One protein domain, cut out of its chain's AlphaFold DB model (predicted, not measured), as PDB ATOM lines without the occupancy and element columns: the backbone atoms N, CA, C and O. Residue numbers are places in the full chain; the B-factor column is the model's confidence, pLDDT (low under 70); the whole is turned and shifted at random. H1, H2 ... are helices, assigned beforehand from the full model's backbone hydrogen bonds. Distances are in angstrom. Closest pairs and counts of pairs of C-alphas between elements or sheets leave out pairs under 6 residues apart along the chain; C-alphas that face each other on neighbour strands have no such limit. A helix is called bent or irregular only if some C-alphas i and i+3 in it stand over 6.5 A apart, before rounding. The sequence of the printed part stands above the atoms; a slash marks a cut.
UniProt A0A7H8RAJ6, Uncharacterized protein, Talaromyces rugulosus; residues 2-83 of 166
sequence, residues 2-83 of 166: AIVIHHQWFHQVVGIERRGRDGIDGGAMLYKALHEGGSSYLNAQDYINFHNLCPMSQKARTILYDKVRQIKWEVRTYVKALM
ATOM      1  N   ALA A   2     -28.909 -28.247  37.172       87.81
ATOM      2  CA  ALA A   2     -30.244 -27.778  36.748       87.81
ATOM      3  C   ALA A   2     -30.601 -26.357  37.243       87.81
ATOM      4  O   ALA A   2     -31.026 -25.521  36.453       87.81
ATOM      5  N   ILE A   3     -30.342 -26.064  38.526       91.44
ATOM      6  CA  ILE A   3     -30.540 -24.726  39.119       91.44
ATOM      7  C   ILE A   3     -29.694 -23.668  38.406       91.44
ATOM      8  O   ILE A   3     -30.193 -22.597  38.093       91.44
ATOM      9  N   VAL A   4     -28.435 -23.986  38.096       90.00
ATOM     10  CA  VAL A   4     -27.509 -23.059  37.426       90.00
ATOM     11  C   VAL A   4     -28.012 -22.704  36.029       90.00
ATOM     12  O   VAL A   4     -27.978 -21.539  35.661       90.00
ATOM     13  N   ILE A   5     -28.540 -23.675  35.278       89.75
ATOM     14  CA  ILE A   5     -29.133 -23.422  33.954       89.75
ATOM     15  C   ILE A   5     -30.349 -22.508  34.079       89.75
ATOM     16  O   ILE A   5     -30.467 -21.538  33.336       89.75
ATOM     17  N   HIS A   6     -31.239 -22.798  35.031       91.75
ATOM     18  CA  HIS A   6     -32.418 -21.972  35.265       91.75
ATOM     19  C   HIS A   6     -32.036 -20.544  35.680       91.75
ATOM     20  O   HIS A   6     -32.591 -19.588  35.151       91.75
ATOM     21  N   HIS A   7     -31.063 -20.390  36.580       91.88
ATOM     22  CA  HIS A   7     -30.552 -19.084  37.001       91.88
ATOM     23  C   HIS A   7     -29.905 -18.330  35.843       91.88
ATOM     24  O   HIS A   7     -30.209 -17.162  35.643       91.88
ATOM     25  N   GLN A   8     -29.051 -18.990  35.057       91.31
ATOM     26  CA  GLN A   8     -28.400 -18.368  33.907       91.31
ATOM     27  C   GLN A   8     -29.431 -17.860  32.898       91.31
ATOM     28  O   GLN A   8     -29.352 -16.715  32.461       91.31
ATOM     29  N   TRP A   9     -30.421 -18.692  32.567       91.56
ATOM     30  CA  TRP A   9     -31.527 -18.293  31.702       91.56
ATOM     31  C   TRP A   9     -32.296 -17.103  32.294       91.56
ATOM     32  O   TRP A   9     -32.519 -16.112  31.605       91.56
ATOM     33  N   PHE A  10     -32.639 -17.151  33.581       92.25
ATOM     34  CA  PHE A  10     -33.378 -16.076  34.241       92.25
ATOM     35  C   PHE A  10     -32.606 -14.748  34.223       92.25
ATOM     36  O   PHE A  10     -33.169 -13.707  33.890       92.25
ATOM     37  N   HIS A  11     -31.301 -14.780  34.505       92.06
ATOM     38  CA  HIS A  11     -30.444 -13.599  34.431       92.06
ATOM     39  C   HIS A  11     -30.300 -13.063  33.006       92.06
ATOM     40  O   HIS A  11     -30.280 -11.848  32.825       92.06
ATOM     41  N   GLN A  12     -30.240 -13.930  31.993       91.75
ATOM     42  CA  GLN A  12     -30.244 -13.497  30.597       91.75
ATOM     43  C   GLN A  12     -31.547 -12.762  30.254       91.75
ATOM     44  O   GLN A  12     -31.504 -11.665  29.702       91.75
ATOM     45  N   VAL A  13     -32.696 -13.317  30.639       91.62
ATOM     46  CA  VAL A  13     -34.005 -12.725  30.331       91.62
ATOM     47  C   VAL A  13     -34.226 -11.397  31.068       91.62
ATOM     48  O   VAL A  13     -34.697 -10.424  30.479       91.62
ATOM     49  N   VAL A  14     -33.868 -11.326  32.351       91.69
ATOM     50  CA  VAL A  14     -34.067 -10.113  33.160       91.69
ATOM     51  C   VAL A  14     -33.010  -9.050  32.858       91.69
ATOM     52  O   VAL A  14     -33.343  -7.874  32.751       91.69
ATOM     53  N   GLY A  15     -31.744  -9.444  32.720       89.25
ATOM     54  CA  GLY A  15     -30.622  -8.515  32.589       89.25
ATOM     55  C   GLY A  15     -30.340  -8.078  31.153       89.25
ATOM     56  O   GLY A  15     -30.236  -6.883  30.884       89.25
ATOM     57  N   ILE A  16     -30.207  -9.039  30.232       89.62
ATOM     58  CA  ILE A  16     -29.825  -8.763  28.837       89.62
ATOM     59  C   ILE A  16     -31.060  -8.379  28.026       89.62
ATOM     60  O   ILE A  16     -31.068  -7.349  27.361       89.62
ATOM     61  N   GLU A  17     -32.118  -9.183  28.110       87.50
ATOM     62  CA  GLU A  17     -33.339  -8.972  27.323       87.50
ATOM     63  C   GLU A  17     -34.288  -7.947  27.959       87.50
ATOM     64  O   GLU A  17     -35.298  -7.599  27.353       87.50
ATOM     65  N   ARG A  18     -33.970  -7.460  29.170       87.19
ATOM     66  CA  ARG A  18     -34.726  -6.436  29.914       87.19
ATOM     67  C   ARG A  18     -36.224  -6.747  30.056       87.19
ATOM     68  O   ARG A  18     -37.020  -5.843  30.273       87.19
ATOM     69  N   ARG A  19     -36.623  -8.026  30.024       86.62
ATOM     70  CA  ARG A  19     -38.028  -8.465  30.200       86.62
ATOM     71  C   ARG A  19     -38.456  -8.587  31.667       86.62
ATOM     72  O   ARG A  19     -39.409  -9.291  31.988       86.62
ATOM     73  N   GLY A  20     -37.690  -7.983  32.571       86.88
ATOM     74  CA  GLY A  20     -38.023  -7.891  33.988       86.88
ATOM     75  C   GLY A  20     -38.880  -6.659  34.276       86.88
ATOM     76  O   GLY A  20     -39.669  -6.226  33.444       86.88
ATOM     77  N   ARG A  21     -38.668  -6.054  35.448       83.81
ATOM     78  CA  ARG A  21     -39.343  -4.812  35.867       83.81
ATOM     79  C   ARG A  21     -39.174  -3.658  34.871       83.81
ATOM     80  O   ARG A  21     -40.095  -2.870  34.719       83.81
ATOM     81  N   ASP A  22     -38.014  -3.569  34.225       86.69
ATOM     82  CA  ASP A  22     -37.680  -2.490  33.284       86.69
ATOM     83  C   ASP A  22     -38.382  -2.635  31.919       86.69
ATOM     84  O   ASP A  22     -38.264  -1.752  31.071       86.69
ATOM     85  N   GLY A  23     -39.065  -3.760  31.676       86.31
ATOM     86  CA  GLY A  23     -39.780  -4.011  30.431       86.31
ATOM     87  C   GLY A  23     -41.006  -3.111  30.271       86.31
ATOM     88  O   GLY A  23     -41.569  -2.623  31.249       86.31
ATOM     89  N   ILE A  24     -41.462  -2.938  29.027       86.62
ATOM     90  CA  ILE A  24     -42.659  -2.142  28.682       86.62
ATOM     91  C   ILE A  24     -43.907  -2.667  29.412       86.62
ATOM     92  O   ILE A  24     -44.766  -1.902  29.836       86.62
ATOM     93  N   ASP A  25     -43.983  -3.984  29.593       88.75
ATOM     94  CA  ASP A  25     -45.057  -4.700  30.276       88.75
ATOM     95  C   ASP A  25     -44.817  -4.854  31.793       88.75
ATOM     96  O   ASP A  25     -45.616  -5.480  32.492       88.75
ATOM     97  N   GLY A  26     -43.705  -4.327  32.320       87.06
ATOM     98  CA  GLY A  26     -43.258  -4.550  33.697       87.06
ATOM     99  C   GLY A  26     -42.885  -6.010  33.994       87.06
ATOM    100  O   GLY A  26     -42.863  -6.421  35.159       87.06
ATOM    101  N   GLY A  27     -42.636  -6.813  32.953       90.81
ATOM    102  CA  GLY A  27     -42.333  -8.238  33.049       90.81
ATOM    103  C   GLY A  27     -43.566  -9.129  33.198       90.81
ATOM    104  O   GLY A  27     -43.437 -10.310  33.528       90.81
ATOM    105  N   ALA A  28     -44.769  -8.604  32.971       91.00
ATOM    106  CA  ALA A  28     -46.003  -9.374  33.066       91.00
ATOM    107  C   ALA A  28     -46.003 -10.614  32.158       91.00
ATOM    108  O   ALA A  28     -46.394 -11.688  32.619       91.00
ATOM    109  N   MET A  29     -45.512 -10.521  30.917       90.69
ATOM    110  CA  MET A  29     -45.392 -11.682  30.029       90.69
ATOM    111  C   MET A  29     -44.417 -12.726  30.574       90.69
ATOM    112  O   MET A  29     -44.700 -13.923  30.516       90.69
ATOM    113  N   LEU A  30     -43.297 -12.291  31.161       92.25
ATOM    114  CA  LEU A  30     -42.334 -13.190  31.799       92.25
ATOM    115  C   LEU A  30     -42.980 -13.949  32.963       92.25
ATOM    116  O   LEU A  30     -42.874 -15.171  33.038       92.25
ATOM    117  N   TYR A  31     -43.680 -13.248  33.856       92.56
ATOM    118  CA  TYR A  31     -44.341 -13.882  34.996       92.56
ATOM    119  C   TYR A  31     -45.519 -14.771  34.572       92.56
ATOM    120  O   TYR A  31     -45.693 -15.847  35.144       92.56
ATOM    121  N   LYS A  32     -46.274 -14.402  33.528       91.69
ATOM    122  CA  LYS A  32     -47.295 -15.277  32.925       91.69
ATOM    123  C   LYS A  32     -46.666 -16.567  32.388       91.69
ATOM    124  O   LYS A  32     -47.135 -17.651  32.730       91.69
ATOM    125  N   ALA A  33     -45.553 -16.474  31.655       92.00
ATOM    126  CA  ALA A  33     -44.823 -17.643  31.161       92.00
ATOM    127  C   ALA A  33     -44.286 -18.515  32.310       92.00
ATOM    128  O   ALA A  33     -44.444 -19.737  32.283       92.00
ATOM    129  N   LEU A  34     -43.712 -17.909  33.356       93.19
ATOM    130  CA  LEU A  34     -43.259 -18.623  34.555       93.19
ATOM    131  C   LEU A  34     -44.411 -19.344  35.272       93.19
ATOM    132  O   LEU A  34     -44.228 -20.453  35.773       93.19
ATOM    133  N   HIS A  35     -45.598 -18.733  35.313       92.81
ATOM    134  CA  HIS A  35     -46.784 -19.336  35.909       92.81
ATOM    135  C   HIS A  35     -47.374 -20.469  35.060       92.81
ATOM    136  O   HIS A  35     -47.842 -21.458  35.621       92.81
ATOM    137  N   GLU A  36     -47.382 -20.355  33.734       91.56
ATOM    138  CA  GLU A  36     -47.832 -21.434  32.847       91.56
ATOM    139  C   GLU A  36     -46.891 -22.647  32.938       91.56
ATOM    140  O   GLU A  36     -47.332 -23.792  33.073       91.56
ATOM    141  N   GLY A  37     -45.583 -22.384  32.971       88.88
ATOM    142  CA  GLY A  37     -44.547 -23.403  33.038       88.88
ATOM    143  C   GLY A  37     -44.497 -24.307  31.803       88.88
ATOM    144  O   GLY A  37     -44.973 -23.992  30.715       88.88
ATOM    145  N   GLY A  38     -43.869 -25.476  31.951       85.56
ATOM    146  CA  GLY A  38     -43.751 -26.430  30.847       85.56
ATOM    147  C   GLY A  38     -42.848 -25.914  29.721       85.56
ATOM    148  O   GLY A  38     -41.636 -25.796  29.929       85.56
ATOM    149  N   SER A  39     -43.432 -25.677  28.542       85.62
ATOM    150  CA  SER A  39     -42.762 -25.191  27.323       85.62
ATOM    151  C   SER A  39     -42.989 -23.701  27.045       85.62
ATOM    152  O   SER A  39     -42.664 -23.235  25.961       85.62
ATOM    153  N   SER A  40     -43.559 -22.944  27.986       88.75
ATOM    154  CA  SER A  40     -43.690 -21.486  27.851       88.75
ATOM    155  C   SER A  40     -42.331 -20.770  27.901       88.75
ATOM    156  O   SER A  40     -42.160 -19.693  27.337       88.75
ATOM    157  N   TYR A  41     -41.341 -21.379  28.560       90.12
ATOM    158  CA  TYR A  41     -39.961 -20.908  28.625       90.12
ATOM    159  C   TYR A  41     -38.987 -22.082  28.751       90.12
ATOM    160  O   TYR A  41     -39.374 -23.147  29.236       90.12
ATOM    161  N   LEU A  42     -37.711 -21.896  28.382       89.06
ATOM    162  CA  LEU A  42     -36.686 -22.957  28.382       89.06
ATOM    163  C   LEU A  42     -37.136 -24.164  27.535       89.06
ATOM    164  O   LEU A  42     -37.568 -25.197  28.062       89.06
ATOM    165  N   ASN A  43     -37.069 -23.995  26.216       88.75
ATOM    166  CA  ASN A  43     -37.560 -24.939  25.219       88.75
ATOM    167  C   ASN A  43     -36.574 -26.076  24.936       88.75
ATOM    168  O   ASN A  43     -35.400 -26.030  25.302       88.75
ATOM    169  N   ALA A  44     -37.047 -27.096  24.209       85.19
ATOM    170  CA  ALA A  44     -36.218 -28.211  23.741       85.19
ATOM    171  C   ALA A  44     -34.934 -27.735  23.036       85.19
ATOM    172  O   ALA A  44     -33.868 -28.318  23.233       85.19
ATOM    173  N   GLN A  45     -35.033 -26.643  22.274       86.75
ATOM    174  CA  GLN A  45     -33.909 -26.063  21.551       86.75
ATOM    175  C   GLN A  45     -32.859 -25.433  22.474       86.75
ATOM    176  O   GLN A  45     -31.663 -25.609  22.246       86.75
ATOM    177  N   ASP A  46     -33.284 -24.786  23.560       86.62
ATOM    178  CA  ASP A  46     -32.371 -24.188  24.542       86.62
ATOM    179  C   ASP A  46     -31.531 -25.268  25.229       86.62
ATOM    180  O   ASP A  46     -30.333 -25.102  25.467       86.62
ATOM    181  N   TYR A  47     -32.135 -26.431  25.471       86.12
ATOM    182  CA  TYR A  47     -31.421 -27.581  26.007       86.12
ATOM    183  C   TYR A  47     -30.413 -28.185  25.020       86.12
ATOM    184  O   TYR A  47     -29.360 -28.667  25.443       86.12
ATOM    185  N   ILE A  48     -30.708 -28.165  23.715       86.62
ATOM    186  CA  ILE A  48     -29.762 -28.599  22.678       86.62
ATOM    187  C   ILE A  48     -28.570 -27.641  22.631       86.62
ATOM    188  O   ILE A  48     -27.428 -28.096  22.646       86.62
ATOM    189  N   ASN A  49     -28.819 -26.332  22.676       87.25
ATOM    190  CA  ASN A  49     -27.761 -25.324  22.732       87.25
ATOM    191  C   ASN A  49     -26.869 -25.507  23.968       87.25
ATOM    192  O   ASN A  49     -25.643 -25.478  23.856       87.25
ATOM    193  N   PHE A  50     -27.465 -25.788  25.133       85.06
ATOM    194  CA  PHE A  50     -26.702 -26.100  26.341       85.06
ATOM    195  C   PHE A  50     -25.849 -27.362  26.181       85.06
ATOM    196  O   PHE A  50     -24.704 -27.397  26.618       85.06
ATOM    197  N   HIS A  51     -26.388 -28.399  25.539       86.12
ATOM    198  CA  HIS A  51     -25.658 -29.641  25.310       86.12
ATOM    199  C   HIS A  51     -24.492 -29.477  24.322       86.12
ATOM    200  O   HIS A  51     -23.455 -30.111  24.506       86.12
ATOM    201  N   ASN A  52     -24.631 -28.601  23.324       88.38
ATOM    202  CA  ASN A  52     -23.540 -28.257  22.413       88.38
ATOM    203  C   ASN A  52     -22.388 -27.554  23.149       88.38
ATOM    204  O   ASN A  52     -21.226 -27.780  22.823       88.38
ATOM    205  N   LEU A  53     -22.704 -26.737  24.160       87.62
ATOM    206  CA  LEU A  53     -21.706 -26.078  25.004       87.62
ATOM    207  C   LEU A  53     -21.106 -27.029  26.053       87.62
ATOM    208  O   LEU A  53     -19.914 -26.975  26.341       87.62
ATOM    209  N   CYS A  54     -21.935 -27.902  26.629       86.06
ATOM    210  CA  CYS A  54     -21.557 -28.875  27.646       86.06
ATOM    211  C   CYS A  54     -21.969 -30.294  27.209       86.06
ATOM    212  O   CYS A  54     -23.089 -30.752  27.496       86.06
ATOM    213  N   PRO A  55     -21.070 -31.017  26.517       88.75
ATOM    214  CA  PRO A  55     -21.326 -32.384  26.097       88.75
ATOM    215  C   PRO A  55     -21.547 -33.287  27.316       88.75
ATOM    216  O   PRO A  55     -20.708 -33.405  28.204       88.75
ATOM    217  N   MET A  56     -22.700 -33.943  27.350       88.38
ATOM    218  CA  MET A  56     -23.121 -34.869  28.397       88.38
ATOM    219  C   MET A  56     -23.626 -36.177  27.793       88.38
ATOM    220  O   MET A  56     -24.128 -36.217  26.673       88.38
ATOM    221  N   SER A  57     -23.555 -37.260  28.565       93.38
ATOM    222  CA  SER A  57     -24.165 -38.528  28.157       93.38
ATOM    223  C   SER A  57     -25.688 -38.406  28.029       93.38
ATOM    224  O   SER A  57     -26.326 -37.603  28.714       93.38
ATOM    225  N   GLN A  58     -26.297 -39.263  27.206       90.56
ATOM    226  CA  GLN A  58     -27.753 -39.286  27.017       90.56
ATOM    227  C   GLN A  58     -28.517 -39.443  28.341       90.56
ATOM    228  O   GLN A  58     -29.507 -38.753  28.567       90.56
ATOM    229  N   LYS A  59     -28.023 -40.293  29.254       93.12
ATOM    230  CA  LYS A  59     -28.622 -40.483  30.585       93.12
ATOM    231  C   LYS A  59     -28.563 -39.206  31.426       93.12
ATOM    232  O   LYS A  59     -29.547 -38.846  32.064       93.12
ATOM    233  N   ALA A  60     -27.426 -38.510  31.406       90.75
ATOM    234  CA  ALA A  60     -27.262 -37.258  32.139       90.75
ATOM    235  C   ALA A  60     -28.196 -36.158  31.609       90.75
ATOM    236  O   ALA A  60     -28.758 -35.412  32.408       90.75
ATOM    237  N   ARG A  61     -28.433 -36.105  30.289       89.69
ATOM    238  CA  ARG A  61     -29.402 -35.180  29.676       89.69
ATOM    239  C   ARG A  61     -30.818 -35.412  30.196       89.69
ATOM    240  O   ARG A  61     -31.467 -34.460  30.611       89.69
ATOM    241  N   THR A  62     -31.274 -36.664  30.225       91.06
ATOM    242  CA  THR A  62     -32.614 -37.001  30.726       91.06
ATOM    243  C   THR A  62     -32.784 -36.579  32.185       91.06
ATOM    244  O   THR A  62     -33.723 -35.856  32.506       91.06
ATOM    245  N   ILE A  63     -31.822 -36.925  33.049       93.00
ATOM    246  CA  ILE A  63     -31.854 -36.544  34.471       93.00
ATOM    247  C   ILE A  63     -31.878 -35.019  34.628       93.00
ATOM    248  O   ILE A  63     -32.605 -34.484  35.463       93.00
ATOM    249  N   LEU A  64     -31.087 -34.302  33.827       91.19
ATOM    250  CA  LEU A  64     -31.045 -32.846  33.859       91.19
ATOM    251  C   LEU A  64     -32.404 -32.237  33.497       91.19
ATOM    252  O   LEU A  64     -32.861 -31.337  34.200       91.19
ATOM    253  N   TYR A  65     -33.053 -32.728  32.441       90.25
ATOM    254  CA  TYR A  65     -34.353 -32.220  31.997       90.25
ATOM    255  C   TYR A  65     -35.446 -32.475  33.029       90.25
ATOM    256  O   TYR A  65     -36.219 -31.563  33.323       90.25
ATOM    257  N   ASP A  66     -35.454 -33.654  33.650       93.06
ATOM    258  CA  ASP A  66     -36.390 -33.970  34.730       93.06
ATOM    259  C   ASP A  66     -36.199 -33.030  35.926       93.06
ATOM    260  O   ASP A  66     -37.167 -32.512  36.487       93.06
ATOM    261  N   LYS A  67     -34.945 -32.725  36.284       94.00
ATOM    262  CA  LYS A  67     -34.645 -31.783  37.372       94.00
ATOM    263  C   LYS A  67     -34.976 -30.337  37.028       94.00
ATOM    264  O   LYS A  67     -35.475 -29.624  37.892       94.00
ATOM    265  N   VAL A  68     -34.769 -29.893  35.788       92.69
ATOM    266  CA  VAL A  68     -35.226 -28.560  35.362       92.69
ATOM    267  C   VAL A  68     -36.753 -28.492  35.370       92.69
ATOM    268  O   VAL A  68     -37.308 -27.503  35.837       92.69
ATOM    269  N   ARG A  69     -37.447 -29.547  34.930       92.62
ATOM    270  CA  ARG A  69     -38.912 -29.629  34.989       92.62
ATOM    271  C   ARG A  69     -39.432 -29.520  36.424       92.62
ATOM    272  O   ARG A  69     -40.413 -28.814  36.646       92.62
ATOM    273  N   GLN A  70     -38.763 -30.162  37.381       93.75
ATOM    274  CA  GLN A  70     -39.086 -30.030  38.802       93.75
ATOM    275  C   GLN A  70     -38.948 -28.574  39.281       93.75
ATOM    276  O   GLN A  70     -39.878 -28.042  39.880       93.75
ATOM    277  N   ILE A  71     -37.846 -27.897  38.938       93.56
ATOM    278  CA  ILE A  71     -37.628 -26.483  39.296       93.56
ATOM    279  C   ILE A  71     -38.726 -25.590  38.712       93.56
ATOM    280  O   ILE A  71     -39.279 -24.762  39.427       93.56
ATOM    281  N   LYS A  72     -39.092 -25.780  37.436       92.88
ATOM    282  CA  LYS A  72     -40.190 -25.022  36.806       92.88
ATOM    283  C   LYS A  72     -41.500 -25.155  37.593       92.88
ATOM    284  O   LYS A  72     -42.248 -24.192  37.727       92.88
ATOM    285  N   TRP A  73     -41.768 -26.345  38.132       92.94
ATOM    286  CA  TRP A  73     -42.967 -26.605  38.927       92.94
ATOM    287  C   TRP A  73     -42.934 -25.895  40.287       92.94
ATOM    288  O   TRP A  73     -43.934 -25.316  40.705       92.94
ATOM    289  N   GLU A  74     -41.779 -25.872  40.952       93.25
ATOM    290  CA  GLU A  74     -41.590 -25.160  42.222       93.25
ATOM    291  C   GLU A  74     -41.694 -23.635  42.037       93.25
ATOM    292  O   GLU A  74     -42.407 -22.966  42.789       93.25
ATOM    293  N   VAL A  75     -41.077 -23.089  40.981       92.44
ATOM    294  CA  VAL A  75     -41.095 -21.651  40.646       92.44
ATOM    295  C   VAL A  75     -42.519 -21.120  40.464       92.44
ATOM    296  O   VAL A  75     -42.834 -20.018  40.924       92.44
ATOM    297  N   ARG A  76     -43.416 -21.923  39.878       92.50
ATOM    298  CA  ARG A  76     -44.829 -21.567  39.687       92.50
ATOM    299  C   ARG A  76     -45.516 -21.140  40.984       92.50
ATOM    300  O   ARG A  76     -46.348 -20.234  40.972       92.50
ATOM    301  N   THR A  77     -45.163 -21.767  42.106       92.62
ATOM    302  CA  THR A  77     -45.770 -21.475  43.412       92.62
ATOM    303  C   THR A  77     -45.458 -20.055  43.877       92.62
ATOM    304  O   THR A  77     -46.337 -19.389  44.419       92.62
ATOM    305  N   TYR A  78     -44.251 -19.557  43.598       91.56
ATOM    306  CA  TYR A  78     -43.851 -18.193  43.949       91.56
ATOM    307  C   TYR A  78     -44.564 -17.146  43.089       91.56
ATOM    308  O   TYR A  78     -45.004 -16.116  43.594       91.56
ATOM    309  N   VAL A  79     -44.733 -17.425  41.794       92.12
ATOM    310  CA  VAL A  79     -45.358 -16.482  40.852       92.12
ATOM    311  C   VAL A  79     -46.885 -16.462  40.974       92.12
ATOM    312  O   VAL A  79     -47.527 -15.484  40.599       92.12
ATOM    313  N   LYS A  80     -47.489 -17.495  41.575       91.75
ATOM    314  CA  LYS A  80     -48.943 -17.608  41.769       91.75
ATOM    315  C   LYS A  80     -49.571 -16.376  42.434       91.75
ATOM    316  O   LYS A  80     -50.684 -16.002  42.079       91.75
ATOM    317  N   ALA A  81     -48.872 -15.734  43.371       90.31
ATOM    318  CA  ALA A  81     -49.369 -14.532  44.041       90.31
ATOM    319  C   ALA A  81     -49.532 -13.330  43.087       90.31
ATOM    320  O   ALA A  81     -50.428 -12.511  43.284       90.31
ATOM    321  N   LEU A  82     -48.708 -13.248  42.036       89.31
ATOM    322  CA  LEU A  82     -48.728 -12.164  41.045       89.31
ATOM    323  C   LEU A  82     -49.824 -12.339  39.984       89.31
ATOM    324  O   LEU A  82     -50.186 -11.381  39.314       89.31
ATOM    325  N   MET A  83     -50.359 -13.552  39.826       89.75
ATOM    326  CA  MET A  83     -51.383 -13.866  38.818       89.75
ATOM    327  C   MET A  83     -52.814 -13.616  39.307       89.75
ATOM    328  O   MET A  83     -53.774 -13.911  38.601       89.75
TER     329      MET A  83
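Overview. This is residues 2 to 83 of the 166 residues of an uncharacterized protein of Talaromyces rugulosus (UniProt A0A7H8RAJ6). One long helix, H4, runs the length of the domain, and three shorter helices stand along it at steep angles: H1 begins at its middle and runs away from it, H2 comes back to its last part, and H3 lies near its first part without clearly touching it. The printed part has 82 residues with four named helices, in the order H1, H2, H3, H4, and no named strand; the class is all helix. The whole is compact, with a radius of gyration of the C-alphas of 13.4 A, and its outline is elongated, 40 by 25 by 17 A.

Arrangement. H1, residues 2 to 16, touches H4, residues 58 to 83, with residues 2 to 6 alone; the closest C-alphas are those of Ala 2 and Val 68, 5.2 A apart. They run the same way at a steep tilt of 54 degrees. H2, residues 28 to 36, touches residues 72 to 83 of H4, closest at the C-alphas of His 35 and Arg 76, 4.8 A apart. These two run opposite ways at a steep tilt of 59 degrees. H1 and H2 are only just apart, at 8.5 A. H3, residues 44 to 53, is close to H4 but not clearly touching, with the C-alphas of His 51 and Arg 61 closest at 8.0 A. Every O i to N i+4 pair is within hydrogen-bond range in H1, H2 and H3, and 17 of 22 in H4.

Along the chain. H1 begins at C-alpha 2 (-30.244, -27.778, 36.748) and is 20.6 A long. H2 is 12.2 A long and H3 14.7 A. H4 runs 36.7 A from C-alpha 58 (-27.753, -39.286, 27.017) to C-alpha 83 (-51.383, -13.866, 38.818), with a kink of 38 degrees near residue 77. It is irregular, but only just: C-alphas 78 and 81 are 6.6 A apart.

Size, cuts and confidence. The C-alphas farthest apart, those of Ile 24 and Lys 59, are 40.9 A apart. The link from H1 to H2 is long, with 11 residues. The printed part has no cut, and no printed residue is under 70 in pLDDT.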